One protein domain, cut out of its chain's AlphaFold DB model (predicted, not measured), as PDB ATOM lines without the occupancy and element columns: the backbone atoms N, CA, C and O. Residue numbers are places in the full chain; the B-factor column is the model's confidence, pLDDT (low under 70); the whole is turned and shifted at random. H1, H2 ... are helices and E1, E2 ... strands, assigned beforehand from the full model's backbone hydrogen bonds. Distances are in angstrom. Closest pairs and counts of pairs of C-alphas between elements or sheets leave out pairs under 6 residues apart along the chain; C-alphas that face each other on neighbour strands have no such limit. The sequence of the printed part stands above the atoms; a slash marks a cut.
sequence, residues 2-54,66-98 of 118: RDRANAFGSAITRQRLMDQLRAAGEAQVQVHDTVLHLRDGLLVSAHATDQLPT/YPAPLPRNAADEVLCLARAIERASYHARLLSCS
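This is residues 2 to 54 and 66 to 98 of the 118 residues of the protein "Unannotated protein" of freshwater metagenome (UniProt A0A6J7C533). A strongly twisted four-stranded antiparallel sheet, E3 E2 E1 E4, has the helix H2 packed over one face, and a long helix H1 crosses H2 and sticks out with residues 2 to 13 as a free arm. That arm makes much of the length, and without it the remaining 74 residues span 36 by 26 by 21 A. The printed part has 86 residues, with two named helices and four named strands in the order H1 E1 E2 E3 H2 E4, of mixed class. It is only just compact, close to loose, with a radius of gyration of the C-alphas of 14.1 A, and its outline is elongated, spanning 49 by 28 by 21 A.

Find C-alpha 2 at (21.524, 52.253, -21.056); from there H1, residues 2 to 23, runs 31.3 A to C-alpha 23 at (3.263, 30.214, -8.411). Next come E1, residues 26 to 31, E2, residues 34 to 39, and E3, residues 42 to 48, which is 18.2 A long. Past the cut, look for H2 at residues 72 to 87, 22.4 A long. E4, residues 92 to 97, ends at C-alpha 97 at (2.866, 26.706, 0.374).

Begin with the sheet, whose edge strands are E3 and E4. E1, E2 and E3 form a meander, each strand the antiparallel neighbour of the one before, and E1 and E2, like E2 and E3, are a hairpin. Between E3 and E2 look at N 44 and O 37, 2.8 A apart; between E2 and E1, at N 29 and O 36, 2.9 A. E4 is the antiparallel neighbour of E1, with N 30 and O 93 at 2.9 A. E3 and E4 are apart. H2 is on the sheet at a height of 9.6 A, in two layers, a helix on one face of a sheet. It lies over E3, E2 and E1 and runs slantwise to the strands, at 39 degrees to E1 on the local plane. Its closest C-alphas to E3 are those of Val 78 and Leu 42, 5.7 A apart. H1 touches H2 with residues 14 to 22 alone, about perpendicular at 89 degrees; the closest C-alphas are those of Met 18 and Leu 79, 5.6 A apart. H1 only grazes the sheet, with residues 21 to 23. In H1 and H2 every O i to N i+4 pair is within hydrogen-bond range.

The two C-alphas farthest apart are those of Arg 2 and Thr 54, at 50.4 A. Residues 55 to 65 are not printed, and C-alphas 54 and 66 stand 29.1 A apart across this cut, which lies in the link from E3 to H2. Of the links that are printed whole, each is tight. The mean pLDDT of the printed part is 90.4, and residue 54 is under 70.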
ATOM      1  N   ARG A   2      21.548  52.783 -22.443       71.75
ATOM      2  CA  ARG A   2      21.524  52.253 -21.056       71.75
ATOM      3  C   ARG A   2      20.151  52.326 -20.363       71.75
ATOM      4  O   ARG A   2      19.780  51.404 -19.654       71.75
ATOM      5  N   ASP A   3      19.383  53.377 -20.639       86.38
ATOM      6  CA  ASP A   3      18.051  53.584 -20.061       86.38
ATOM      7  C   ASP A   3      17.031  52.507 -20.477       86.38
ATOM      8  O   ASP A   3      16.363  51.912 -19.638       86.38
ATOM      9  N   ARG A   4      17.007  52.129 -21.763       90.88
ATOM     10  CA  ARG A   4      16.125  51.057 -22.261       90.88
ATOM     11  C   ARG A   4      16.474  49.695 -21.657       90.88
ATOM     12  O   ARG A   4      15.572  48.929 -21.338       90.88
ATOM     13  N   ALA A   5      17.766  49.405 -21.491       90.06
ATOM     14  CA  ALA A   5      18.225  48.169 -20.860       90.06
ATOM     15  C   ALA A   5      17.842  48.118 -19.373       90.06
ATOM     16  O   ALA A   5      17.338  47.098 -18.907       90.06
ATOM     17  N   ASN A   6      18.005  49.230 -18.649       90.00
ATOM     18  CA  ASN A   6      17.580  49.341 -17.255       90.00
ATOM     19  C   ASN A   6      16.060  49.188 -17.119       90.00
ATOM     20  O   ASN A   6      15.600  48.392 -16.305       90.00
ATOM     21  N   ALA A   7      15.281  49.883 -17.955       90.44
ATOM     22  CA  ALA A   7      13.824  49.784 -17.969       90.44
ATOM     23  C   ALA A   7      13.353  48.345 -18.233       90.44
ATOM     24  O   ALA A   7      12.462  47.841 -17.546       90.44
ATOM     25  N   PHE A   8      13.991  47.656 -19.183       90.56
ATOM     26  CA  PHE A   8      13.715  46.253 -19.472       90.56
ATOM     27  C   PHE A   8      14.083  45.332 -18.301       90.56
ATOM     28  O   PHE A   8      13.270  44.504 -17.895       90.56
ATOM     29  N   GLY A   9      15.259  45.517 -17.695       91.56
ATOM     30  CA  GLY A   9      15.677  44.756 -16.513       91.56
ATOM     31  C   GLY A   9      14.723  44.941 -15.329       91.56
ATOM     32  O   GLY A   9      14.330  43.969 -14.681       91.56
ATOM     33  N   SER A  10      14.265  46.173 -15.087       89.56
ATOM     34  CA  SER A  10      13.244  46.459 -14.075       89.56
ATOM     35  C   SER A  10      11.900  45.810 -14.409       89.56
ATOM     36  O   SER A  10      11.224  45.324 -13.505       89.56
ATOM     37  N   ALA A  11      11.497  45.769 -15.681       91.00
ATOM     38  CA  ALA A  11      10.274  45.085 -16.097       91.00
ATOM     39  C   ALA A  11      10.351  43.568 -15.862       91.00
ATOM     40  O   ALA A  11       9.433  43.018 -15.258       91.00
ATOM     41  N   ILE A  12      11.463  42.923 -16.234       92.00
ATOM     42  CA  ILE A  12      11.691  41.492 -15.970       92.00
ATOM     43  C   ILE A  12      11.664  41.202 -14.470       92.00
ATOM     44  O   ILE A  12      11.040  40.237 -14.046       92.00
ATOM     45  N   THR A  13      12.327  42.033 -13.663       90.06
ATOM     46  CA  THR A  13      12.386  41.833 -12.208       90.06
ATOM     47  C   THR A  13      10.990  41.888 -11.591       90.06
ATOM     48  O   THR A  13      10.631  41.012 -10.811       90.06
ATOM     49  N   ARG A  14      10.165  42.870 -11.990       91.19
ATOM     50  CA  ARG A  14       8.763  42.947 -11.547       91.19
ATOM     51  C   ARG A  14       7.967  41.715 -11.965       91.19
ATOM     52  O   ARG A  14       7.237  41.184 -11.141       91.19
ATOM     53  N   GLN A  15       8.119  41.269 -13.213       91.44
ATOM     54  CA  GLN A  15       7.419  40.086 -13.713       91.44
ATOM     55  C   GLN A  15       7.787  38.840 -12.906       91.44
ATOM     56  O   GLN A  15       6.895  38.167 -12.408       91.44
ATOM     57  N   ARG A  16       9.084  38.597 -12.677       91.44
ATOM     58  CA  ARG A  16       9.565  37.454 -11.886       91.44
ATOM     59  C   ARG A  16       9.029  37.456 -10.460       91.44
ATOM     60  O   ARG A  16       8.564  36.422 -10.003       91.44
ATOM     61  N   LEU A  17       9.058  38.609  -9.788       91.88
ATOM     62  CA  LEU A  17       8.526  38.742  -8.429       91.88
ATOM     63  C   LEU A  17       7.035  38.388  -8.364       91.88
ATOM     64  O   LEU A  17       6.613  37.672  -7.459       91.88
ATOM     65  N   MET A  18       6.245  38.863  -9.331       93.06
ATOM     66  CA  MET A  18       4.827  38.516  -9.407       93.06
ATOM     67  C   MET A  18       4.631  37.031  -9.714       93.06
ATOM     68  O   MET A  18       3.856  36.376  -9.028       93.06
ATOM     69  N   ASP A  19       5.340  36.487 -10.705       92.62
ATOM     70  CA  ASP A  19       5.207  35.082 -11.107       92.62
ATOM     71  C   ASP A  19       5.549  34.134  -9.955       92.62
ATOM     72  O   ASP A  19       4.805  33.193  -9.710       92.62
ATOM     73  N   GLN A  20       6.612  34.413  -9.197       91.50
ATOM     74  CA  GLN A  20       7.011  33.615  -8.033       91.50
ATOM     75  C   GLN A  20       5.951  33.629  -6.932       91.50
ATOM     76  O   GLN A  20       5.635  32.585  -6.369       91.50
ATOM     77  N   LEU A  21       5.389  34.803  -6.631       92.94
ATOM     78  CA  LEU A  21       4.356  34.916  -5.608       92.94
ATOM     79  C   LEU A  21       3.051  34.227  -6.037       92.94
ATOM     80  O   LEU A  21       2.377  33.618  -5.214       92.94
ATOM     81  N   ARG A  22       2.704  34.289  -7.328       93.69
ATOM     82  CA  ARG A  22       1.528  33.600  -7.877       93.69
ATOM     83  C   ARG A  22       1.723  32.089  -7.960       93.69
ATOM     84  O   ARG A  22       0.791  31.348  -7.672       93.69
ATOM     85  N   ALA A  23       2.921  31.632  -8.321       92.69
ATOM     86  CA  ALA A  23       3.263  30.214  -8.411       92.69
ATOM     87  C   ALA A  23       3.202  29.496  -7.054       92.69
ATOM     88  O   ALA A  23       2.993  28.282  -7.020       92.69
ATOM     89  N   ALA A  24       3.308  30.240  -5.947       92.56
ATOM     90  CA  ALA A  24       3.128  29.713  -4.599       92.56
ATOM     91  C   ALA A  24       1.707  29.164  -4.349       92.56
ATOM     92  O   ALA A  24       1.513  28.366  -3.431       92.56
ATOM     93  N   GLY A  25       0.719  29.554  -5.166       92.19
ATOM     94  CA  GLY A  25      -0.673  29.148  -4.999       92.19
ATOM     95  C   GLY A  25      -1.234  29.694  -3.691       92.19
ATOM     96  O   GLY A  25      -1.336  30.907  -3.514       92.19
ATOM     97  N   GLU A  26      -1.575  28.803  -2.763       92.88
ATOM     98  CA  GLU A  26      -1.920  29.174  -1.391       92.88
ATOM     99  C   GLU A  26      -0.677  29.128  -0.514       92.88
ATOM    100  O   GLU A  26      -0.008  28.097  -0.433       92.88
ATOM    101  N   ALA A  27      -0.380  30.226   0.174       93.44
ATOM    102  CA  ALA A  27       0.788  30.300   1.031       93.44
ATOM    103  C   ALA A  27       0.525  31.093   2.306       93.44
ATOM    104  O   ALA A  27      -0.222  32.071   2.317       93.44
ATOM    105  N   GLN A  28       1.193  30.693   3.384       94.44
ATOM    106  CA  GLN A  28       1.260  31.470   4.613       94.44
ATOM    107  C   GLN A  28       2.685  31.951   4.836       94.44
ATOM    108  O   GLN A  28       3.620  31.150   4.896       94.44
ATOM    109  N   VAL A  29       2.846  33.263   4.989       93.81
ATOM    110  CA  VAL A  29       4.133  33.884   5.306       93.81
ATOM    111  C   VAL A  29       4.015  34.664   6.588       93.81
ATOM    112  O   VAL A  29       3.197  35.570   6.702       93.81
ATOM    113  N   GLN A  30       4.886  34.349   7.532       93.94
ATOM    114  CA  GLN A  30       5.081  35.175   8.703       93.94
ATOM    115  C   GLN A  30       6.094  36.271   8.387       93.94
ATOM    116  O   GLN A  30       7.207  35.977   7.956       93.94
ATOM    117  N   VAL A  31       5.727  37.522   8.638       92.25
ATOM    118  CA  VAL A  31       6.629  38.673   8.631       92.25
ATOM    119  C   VAL A  31       6.550  39.315  10.009       92.25
ATOM    120  O   VAL A  31       5.506  39.838  10.393       92.25
ATOM    121  N   HIS A  32       7.652  39.263  10.759       90.44
ATOM    122  CA  HIS A  32       7.681  39.659  12.172       90.44
ATOM    123  C   HIS A  32       6.635  38.896  13.011       90.44
ATOM    124  O   HIS A  32       6.727  37.678  13.158       90.44
ATOM    125  N   ASP A  33       5.659  39.603  13.570       92.12
ATOM    126  CA  ASP A  33       4.573  39.083  14.395       92.12
ATOM    127  C   ASP A  33       3.278  38.850  13.603       92.12
ATOM    128  O   ASP A  33       2.300  38.373  14.174       92.12
ATOM    129  N   THR A  34       3.266  39.130  12.297       92.31
ATOM    130  CA  THR A  34       2.076  39.038  11.446       92.31
ATOM    131  C   THR A  34       2.171  37.852  10.492       92.31
ATOM    132  O   THR A  34       3.147  37.708   9.758       92.31
ATOM    133  N   VAL A  35       1.133  37.023  10.453       93.94
ATOM    134  CA  VAL A  35       0.950  35.946   9.479       93.94
ATOM    135  C   VAL A  35       0.044  36.440   8.358       93.94
ATOM    136  O   VAL A  35      -1.100  36.827   8.588       93.94
ATOM    137  N   LEU A  36       0.573  36.421   7.138       93.00
ATOM    138  CA  LEU A  36      -0.122  36.747   5.900       93.00
ATOM    139  C   LEU A  36      -0.597  35.454   5.244       93.00
ATOM    140  O   LEU A  36       0.217  34.567   4.990       93.00
ATOM    141  N   HIS A  37      -1.885  35.366   4.931       93.00
ATOM    142  CA  HIS A  37      -2.442  34.301   4.109       93.00
ATOM    143  C   HIS A  37      -2.653  34.818   2.689       93.00
ATOM    144  O   HIS A  37      -3.394  35.777   2.465       93.00
ATOM    145  N   LEU A  38      -1.980  34.180   1.740       91.81
ATOM    146  CA  LEU A  38      -1.949  34.557   0.339       91.81
ATOM    147  C   LEU A  38      -2.596  33.470  -0.515       91.81
ATOM    148  O   LEU A  38      -2.391  32.285  -0.257       91.81
ATOM    149  N   ARG A  39      -3.315  33.876  -1.564       91.62
ATOM    150  CA  ARG A  39      -3.837  32.981  -2.603       91.62
ATOM    151  C   ARG A  39      -3.595  33.588  -3.974       91.62
ATOM    152  O   ARG A  39      -4.006  34.717  -4.226       91.62
ATOM    153  N   ASP A  40      -2.903  32.849  -4.837       91.56
ATOM    154  CA  ASP A  40      -2.506  33.282  -6.183       91.56
ATOM    155  C   ASP A  40      -1.832  34.666  -6.172       91.56
ATOM    156  O   ASP A  40      -2.015  35.496  -7.064       91.56
ATOM    157  N   GLY A  41      -1.062  34.917  -5.110       92.00
ATOM    158  CA  GLY A  41      -0.346  36.156  -4.833       92.00
ATOM    159  C   GLY A  41      -1.157  37.333  -4.285       92.00
ATOM    160  O   GLY A  41      -0.558  38.379  -4.043       92.00
ATOM    161  N   LEU A  42      -2.464  37.186  -4.055       92.00
ATOM    162  CA  LEU A  42      -3.303  38.199  -3.403       92.00
ATOM    163  C   LEU A  42      -3.443  37.938  -1.905       92.00
ATOM    164  O   LEU A  42      -3.386  36.788  -1.467       92.00
ATOM    165  N   LEU A  43      -3.652  38.998  -1.122       91.94
ATOM    166  CA  LEU A  43      -3.846  38.881   0.320       91.94
ATOM    167  C   LEU A  43      -5.289  38.468   0.626       91.94
ATOM    168  O   LEU A  43      -6.232  39.203   0.347       91.94
ATOM    169  N   VAL A  44      -5.459  37.301   1.246       90.25
ATOM    170  CA  VAL A  44      -6.768  36.801   1.694       90.25
ATOM    171  C   VAL A  44      -7.054  37.258   3.120       90.25
ATOM    172  O   VAL A  44      -8.151  37.718   3.426       90.25
ATOM    173  N   SER A  45      -6.065  37.140   4.007       89.19
ATOM    174  CA  SER A  45      -6.181  37.584   5.396       89.19
ATOM    175  C   SER A  45      -4.814  37.851   6.025       89.19
ATOM    176  O   SER A  45      -3.781  37.391   5.538       89.19
ATOM    177  N   ALA A  46      -4.807  38.605   7.124       90.88
ATOM    178  CA  ALA A  46      -3.632  38.837   7.953       90.88
ATOM    179  C   ALA A  46      -4.031  38.810   9.434       90.88
ATOM    180  O   ALA A  46      -5.085  39.332   9.797       90.88
ATOM    181  N   HIS A  47      -3.208  38.196  10.279       91.25
ATOM    182  CA  HIS A  47      -3.441  38.123  11.724       91.25
ATOM    183  C   HIS A  47      -2.122  38.113  12.497       91.25
ATOM    184  O   HIS A  47      -1.078  37.771  11.947       91.25
ATOM    185  N   ALA A  48      -2.158  38.497  13.773       91.94
ATOM    186  CA  ALA A  48      -1.005  38.349  14.653       91.94
ATOM    187  C   ALA A  48      -0.749  36.861  14.953       91.94
ATOM    188  O   ALA A  48      -1.694  36.089  15.067       91.94
ATOM    189  N   THR A  49       0.511  36.468  15.129       87.50
ATOM    190  CA  THR A  49       0.937  35.062  15.304       87.50
ATOM    191  C   THR A  49       0.229  34.365  16.473       87.50
ATOM    192  O   THR A  49      -0.109  33.189  16.378       87.50
ATOM    193  N   ASP A  50      -0.059  35.106  17.546       86.81
ATOM    194  CA  ASP A  50      -0.718  34.586  18.753       86.81
ATOM    195  C   ASP A  50      -2.248  34.749  18.731       86.81
ATOM    196  O   ASP A  50      -2.928  34.501  19.728       86.81
ATOM    197  N   GLN A  51      -2.811  35.200  17.608       82.25
ATOM    198  CA  GLN A  51      -4.244  35.394  17.444       82.25
ATOM    199  C   GLN A  51      -4.779  34.477  16.357       82.25
ATOM    200  O   GLN A  51      -4.286  34.450  15.235       82.25
ATOM    201  N   LEU A  52      -5.857  33.761  16.671       74.62
ATOM    202  CA  LEU A  52      -6.637  33.111  15.629       74.62
ATOM    203  C   LEU A  52      -7.235  34.190  14.713       74.62
ATOM    204  O   LEU A  52      -7.654  35.235  15.217       74.62
ATOM    205  N   PRO A  53      -7.303  33.964  13.390       71.12
ATOM    206  CA  PRO A  53      -7.981  34.882  12.489       71.12
ATOM    207  C   PRO A  53      -9.442  35.039  12.935       71.12
ATOM    208  O   PRO A  53     -10.237  34.108  12.860       71.12
ATOM    209  N   THR A  54      -9.779  36.219  13.458       68.06
ATOM    210  CA  THR A  54     -11.113  36.547  13.993       68.06
ATOM    211  C   THR A  54     -12.033  37.189  12.953       68.06
ATOM    212  O   THR A  54     -13.194  37.472  13.244       68.06
ATOM    213  N   TYR A  66      -3.041  31.483 -12.527       85.44
ATOM    214  CA  TYR A  66      -1.701  31.524 -13.111       85.44
ATOM    215  C   TYR A  66      -1.585  30.455 -14.224       85.44
ATOM    216  O   TYR A  66      -2.073  29.342 -14.029       85.44
ATOM    217  N   PRO A  67      -0.982  30.746 -15.400       88.19
ATOM    218  CA  PRO A  67      -0.167  31.916 -15.748       88.19
ATOM    219  C   PRO A  67      -0.908  33.032 -16.501       88.19
ATOM    220  O   PRO A  67      -0.272  33.875 -17.136       88.19
ATOM    221  N   ALA A  68      -2.242  33.068 -16.474       90.25
ATOM    222  CA  ALA A  68      -2.981  34.086 -17.210       90.25
ATOM    223  C   ALA A  68      -2.685  35.506 -16.674       90.25
ATOM    224  O   ALA A  68      -2.448  35.671 -15.467       90.25
ATOM    225  N   PRO A  69      -2.693  36.541 -17.539       89.00
ATOM    226  CA  PRO A  69      -2.435  37.917 -17.127       89.00
ATOM    227  C   PRO A  69      -3.442  38.406 -16.086       89.00
ATOM    228  O   PRO A  69      -4.645  38.179 -16.215       89.00
ATOM    229  N   LEU A  70      -2.948  39.120 -15.075       90.75
ATOM    230  CA  LEU A  70      -3.798  39.744 -14.067       90.75
ATOM    231  C   LEU A  70      -4.412  41.053 -14.581       90.75
ATOM    232  O   LEU A  70      -3.756  41.790 -15.328       90.75
ATOM    233  N   PRO A  71      -5.630  41.405 -14.129       91.62
ATOM    234  CA  PRO A  71      -6.112  42.771 -14.247       91.62
ATOM    235  C   PRO A  71      -5.202  43.719 -13.449       91.62
ATOM    236  O   PRO A  71      -4.527  43.319 -12.498       91.62
ATOM    237  N   ARG A  72      -5.175  44.997 -13.841       91.12
ATOM    238  CA  ARG A  72      -4.218  45.984 -13.317       91.12
ATOM    239  C   ARG A  72      -4.214  46.088 -11.789       91.12
ATOM    240  O   ARG A  72      -3.144  46.125 -11.199       91.12
ATOM    241  N   ASN A  73      -5.388  46.127 -11.165       91.00
ATOM    242  CA  ASN A  73      -5.528  46.214  -9.709       91.00
ATOM    243  C   ASN A  73      -4.888  45.013  -8.995       91.00
ATOM    244  O   ASN A  73      -4.123  45.207  -8.057       91.00
ATOM    245  N   ALA A  74      -5.142  43.795  -9.480       91.69
ATOM    246  CA  ALA A  74      -4.540  42.589  -8.928       91.69
ATOM    247  C   ALA A  74      -3.024  42.569  -9.166       91.69
ATOM    248  O   ALA A  74      -2.264  42.240  -8.265       91.69
ATOM    249  N   ALA A  75      -2.557  42.979 -10.350       93.25
ATOM    250  CA  ALA A  75      -1.125  43.068 -10.633       93.25
ATOM    251  C   ALA A  75      -0.400  44.058  -9.697       93.25
ATOM    252  O   ALA A  75       0.694  43.759  -9.215       93.25
ATOM    253  N   ASP A  76      -1.009  45.218  -9.426       94.00
ATOM    254  CA  ASP A  76      -0.465  46.223  -8.507       94.00
ATOM    255  C   ASP A  76      -0.389  45.679  -7.068       94.00
ATOM    256  O   ASP A  76       0.626  45.872  -6.393       94.00
ATOM    257  N   GLU A  77      -1.413  44.951  -6.615       93.62
ATOM    258  CA  GLU A  77      -1.432  44.307  -5.296       93.62
ATOM    259  C   GLU A  77      -0.369  43.208  -5.168       93.62
ATOM    260  O   GLU A  77       0.455  43.267  -4.252       93.62
ATOM    261  N   VAL A  78      -0.312  42.262  -6.116       94.56
ATOM    262  CA  VAL A  78       0.699  41.188  -6.131       94.56
ATOM    263  C   VAL A  78       2.106  41.783  -6.100       94.56
ATOM    264  O   VAL A  78       2.958  41.343  -5.327       94.56
ATOM    265  N   LEU A  79       2.373  42.813  -6.909       94.94
ATOM    266  CA  LEU A  79       3.682  43.461  -6.928       94.94
ATOM    267  C   LEU A  79       3.995  44.182  -5.607       94.94
ATOM    268  O   LEU A  79       5.152  44.190  -5.177       94.94
ATOM    269  N   CYS A  80       2.994  44.799  -4.973       95.06
ATOM    270  CA  CYS A  80       3.135  45.433  -3.665       95.06
ATOM    271  C   CYS A  80       3.531  44.404  -2.596       95.06
ATOM    272  O   CYS A  80       4.542  44.589  -1.914       95.06
ATOM    273  N   LEU A  81       2.796  43.291  -2.517       93.94
ATOM    274  CA  LEU A  81       3.048  42.200  -1.574       93.94
ATOM    275  C   LEU A  81       4.409  41.545  -1.821       93.94
ATOM    276  O   LEU A  81       5.201  41.414  -0.889       93.94
ATOM    277  N   ALA A  82       4.734  41.222  -3.077       93.94
ATOM    278  CA  ALA A  82       6.017  40.616  -3.426       93.94
ATOM    279  C   ALA A  82       7.195  41.501  -2.991       93.94
ATOM    280  O   ALA A  82       8.147  41.015  -2.386       93.94
ATOM    281  N   ARG A  83       7.108  42.820  -3.215       93.69
ATOM    282  CA  ARG A  83       8.131  43.781  -2.767       93.69
ATOM    283  C   ARG A  83       8.193  43.929  -1.252       93.69
ATOM    284  O   ARG A  83       9.282  44.124  -0.716       93.69
ATOM    285  N   ALA A  84       7.053  43.899  -0.568       91.75
ATOM    286  CA  ALA A  84       7.014  43.972   0.888       91.75
ATOM    287  C   ALA A  84       7.723  42.757   1.505       91.75
ATOM    288  O   ALA A  84       8.605  42.928   2.345       91.75
ATOM    289  N   ILE A  85       7.419  41.556   1.007       91.69
ATOM    290  CA  ILE A  85       8.057  40.304   1.430       91.69
ATOM    291  C   ILE A  85       9.550  40.304   1.063       91.69
ATOM    292  O   ILE A  85      10.374  39.915   1.883       91.69
ATOM    293  N   GLU A  86       9.934  40.824  -0.109       88.69
ATOM    294  CA  GLU A  86      11.343  40.936  -0.532       88.69
ATOM    295  C   GLU A  86      12.168  41.793   0.417       88.69
ATOM    296  O   GLU A  86      13.241  41.388   0.873       88.69
ATOM    297  N   ARG A  87      11.644  42.971   0.756       90.00
ATOM    298  CA  ARG A  87      12.284  43.894   1.698       90.00
ATOM    299  C   ARG A  87      12.359  43.308   3.100       90.00
ATOM    300  O   ARG A  87      13.331  43.560   3.804       90.00
ATOM    301  N   ALA A  88      11.357  42.524   3.482       88.69
ATOM    302  CA  ALA A  88      11.304  41.842   4.761       88.69
ATOM    303  C   ALA A  88      11.956  40.451   4.734       88.69
ATOM    304  O   ALA A  88      11.805  39.723   5.702       88.69
ATOM    305  N   SER A  89      12.684  40.064   3.680       83.50
ATOM    306  CA  SER A  89      13.153  38.680   3.477       83.50
ATOM    307  C   SER A  89      13.970  38.103   4.640       83.50
ATOM    308  O   SER A  89      13.823  36.930   4.959       83.50
ATOM    309  N   TYR A  90      14.761  38.921   5.340       84.81
ATOM    310  CA  TYR A  90      15.499  38.502   6.546       84.81
ATOM    311  C   TYR A  90      14.609  38.233   7.774       84.81
ATOM    312  O   TYR A  90      15.070  37.674   8.768       84.81
ATOM    313  N   HIS A  91      13.344  38.641   7.714       87.88
ATOM    314  CA  HIS A  91      12.319  38.476   8.745       87.88
ATOM    315  C   HIS A  91      11.097  37.693   8.246       87.88
ATOM    316  O   HIS A  91      10.174  37.452   9.025       87.88
ATOM    317  N   ALA A  92      11.078  37.321   6.964       89.69
ATOM    318  CA  ALA A  92      10.005  36.578   6.338       89.69
ATOM    319  C   ALA A  92      10.279  35.081   6.483       89.69
ATOM    320  O   ALA A  92      11.340  34.583   6.103       89.69
ATOM    321  N   ARG A  93       9.303  34.349   7.010       91.75
ATOM    322  CA  ARG A  93       9.346  32.897   7.128       91.75
ATOM    323  C   ARG A  93       8.158  32.301   6.398       91.75
ATOM    324  O   ARG A  93       7.012  32.613   6.710       91.75
ATOM    325  N   LEU A  94       8.439  31.401   5.463       91.56
ATOM    326  CA  LEU A  94       7.409  30.580   4.846       91.56
ATOM    327  C   LEU A  94       6.903  29.552   5.866       91.56
ATOM    328  O   LEU A  94       7.696  28.780   6.409       91.56
ATOM    329  N   LEU A  95       5.601  29.565   6.139       93.12
ATOM    330  CA  LEU A  95       4.939  28.613   7.033       93.12
ATOM    331  C   LEU A  95       4.327  27.450   6.245       93.12
ATOM    332  O   LEU A  95       4.472  26.294   6.639       93.12
ATOM    333  N   SER A  96       3.674  27.750   5.121       93.81
ATOM    334  CA  SER A  96       3.092  26.764   4.207       93.81
ATOM    335  C   SER A  96       3.020  27.312   2.781       93.81
ATOM    336  O   SER A  96       3.021  28.526   2.574       93.81
ATOM    337  N   CYS A  97       2.988  26.409   1.801       94.12
ATOM    338  CA  CYS A  97       2.866  26.706   0.374       94.12
ATOM    339  C   CYS A  97       2.257  25.483  -0.324       94.12
ATOM    340  O   CYS A  97       2.732  24.369  -0.091       94.12
ATOM    341  N   SER A  98       1.220  25.664  -1.143       93.38
ATOM    342  CA  SER A  98       0.610  24.579  -1.924       93.38
ATOM    343  C   SER A  98       1.247  24.406  -3.304       93.38
ATOM    344  O   SER A  98       1.232  23.302  -3.847       93.38
TER     345      SER A  98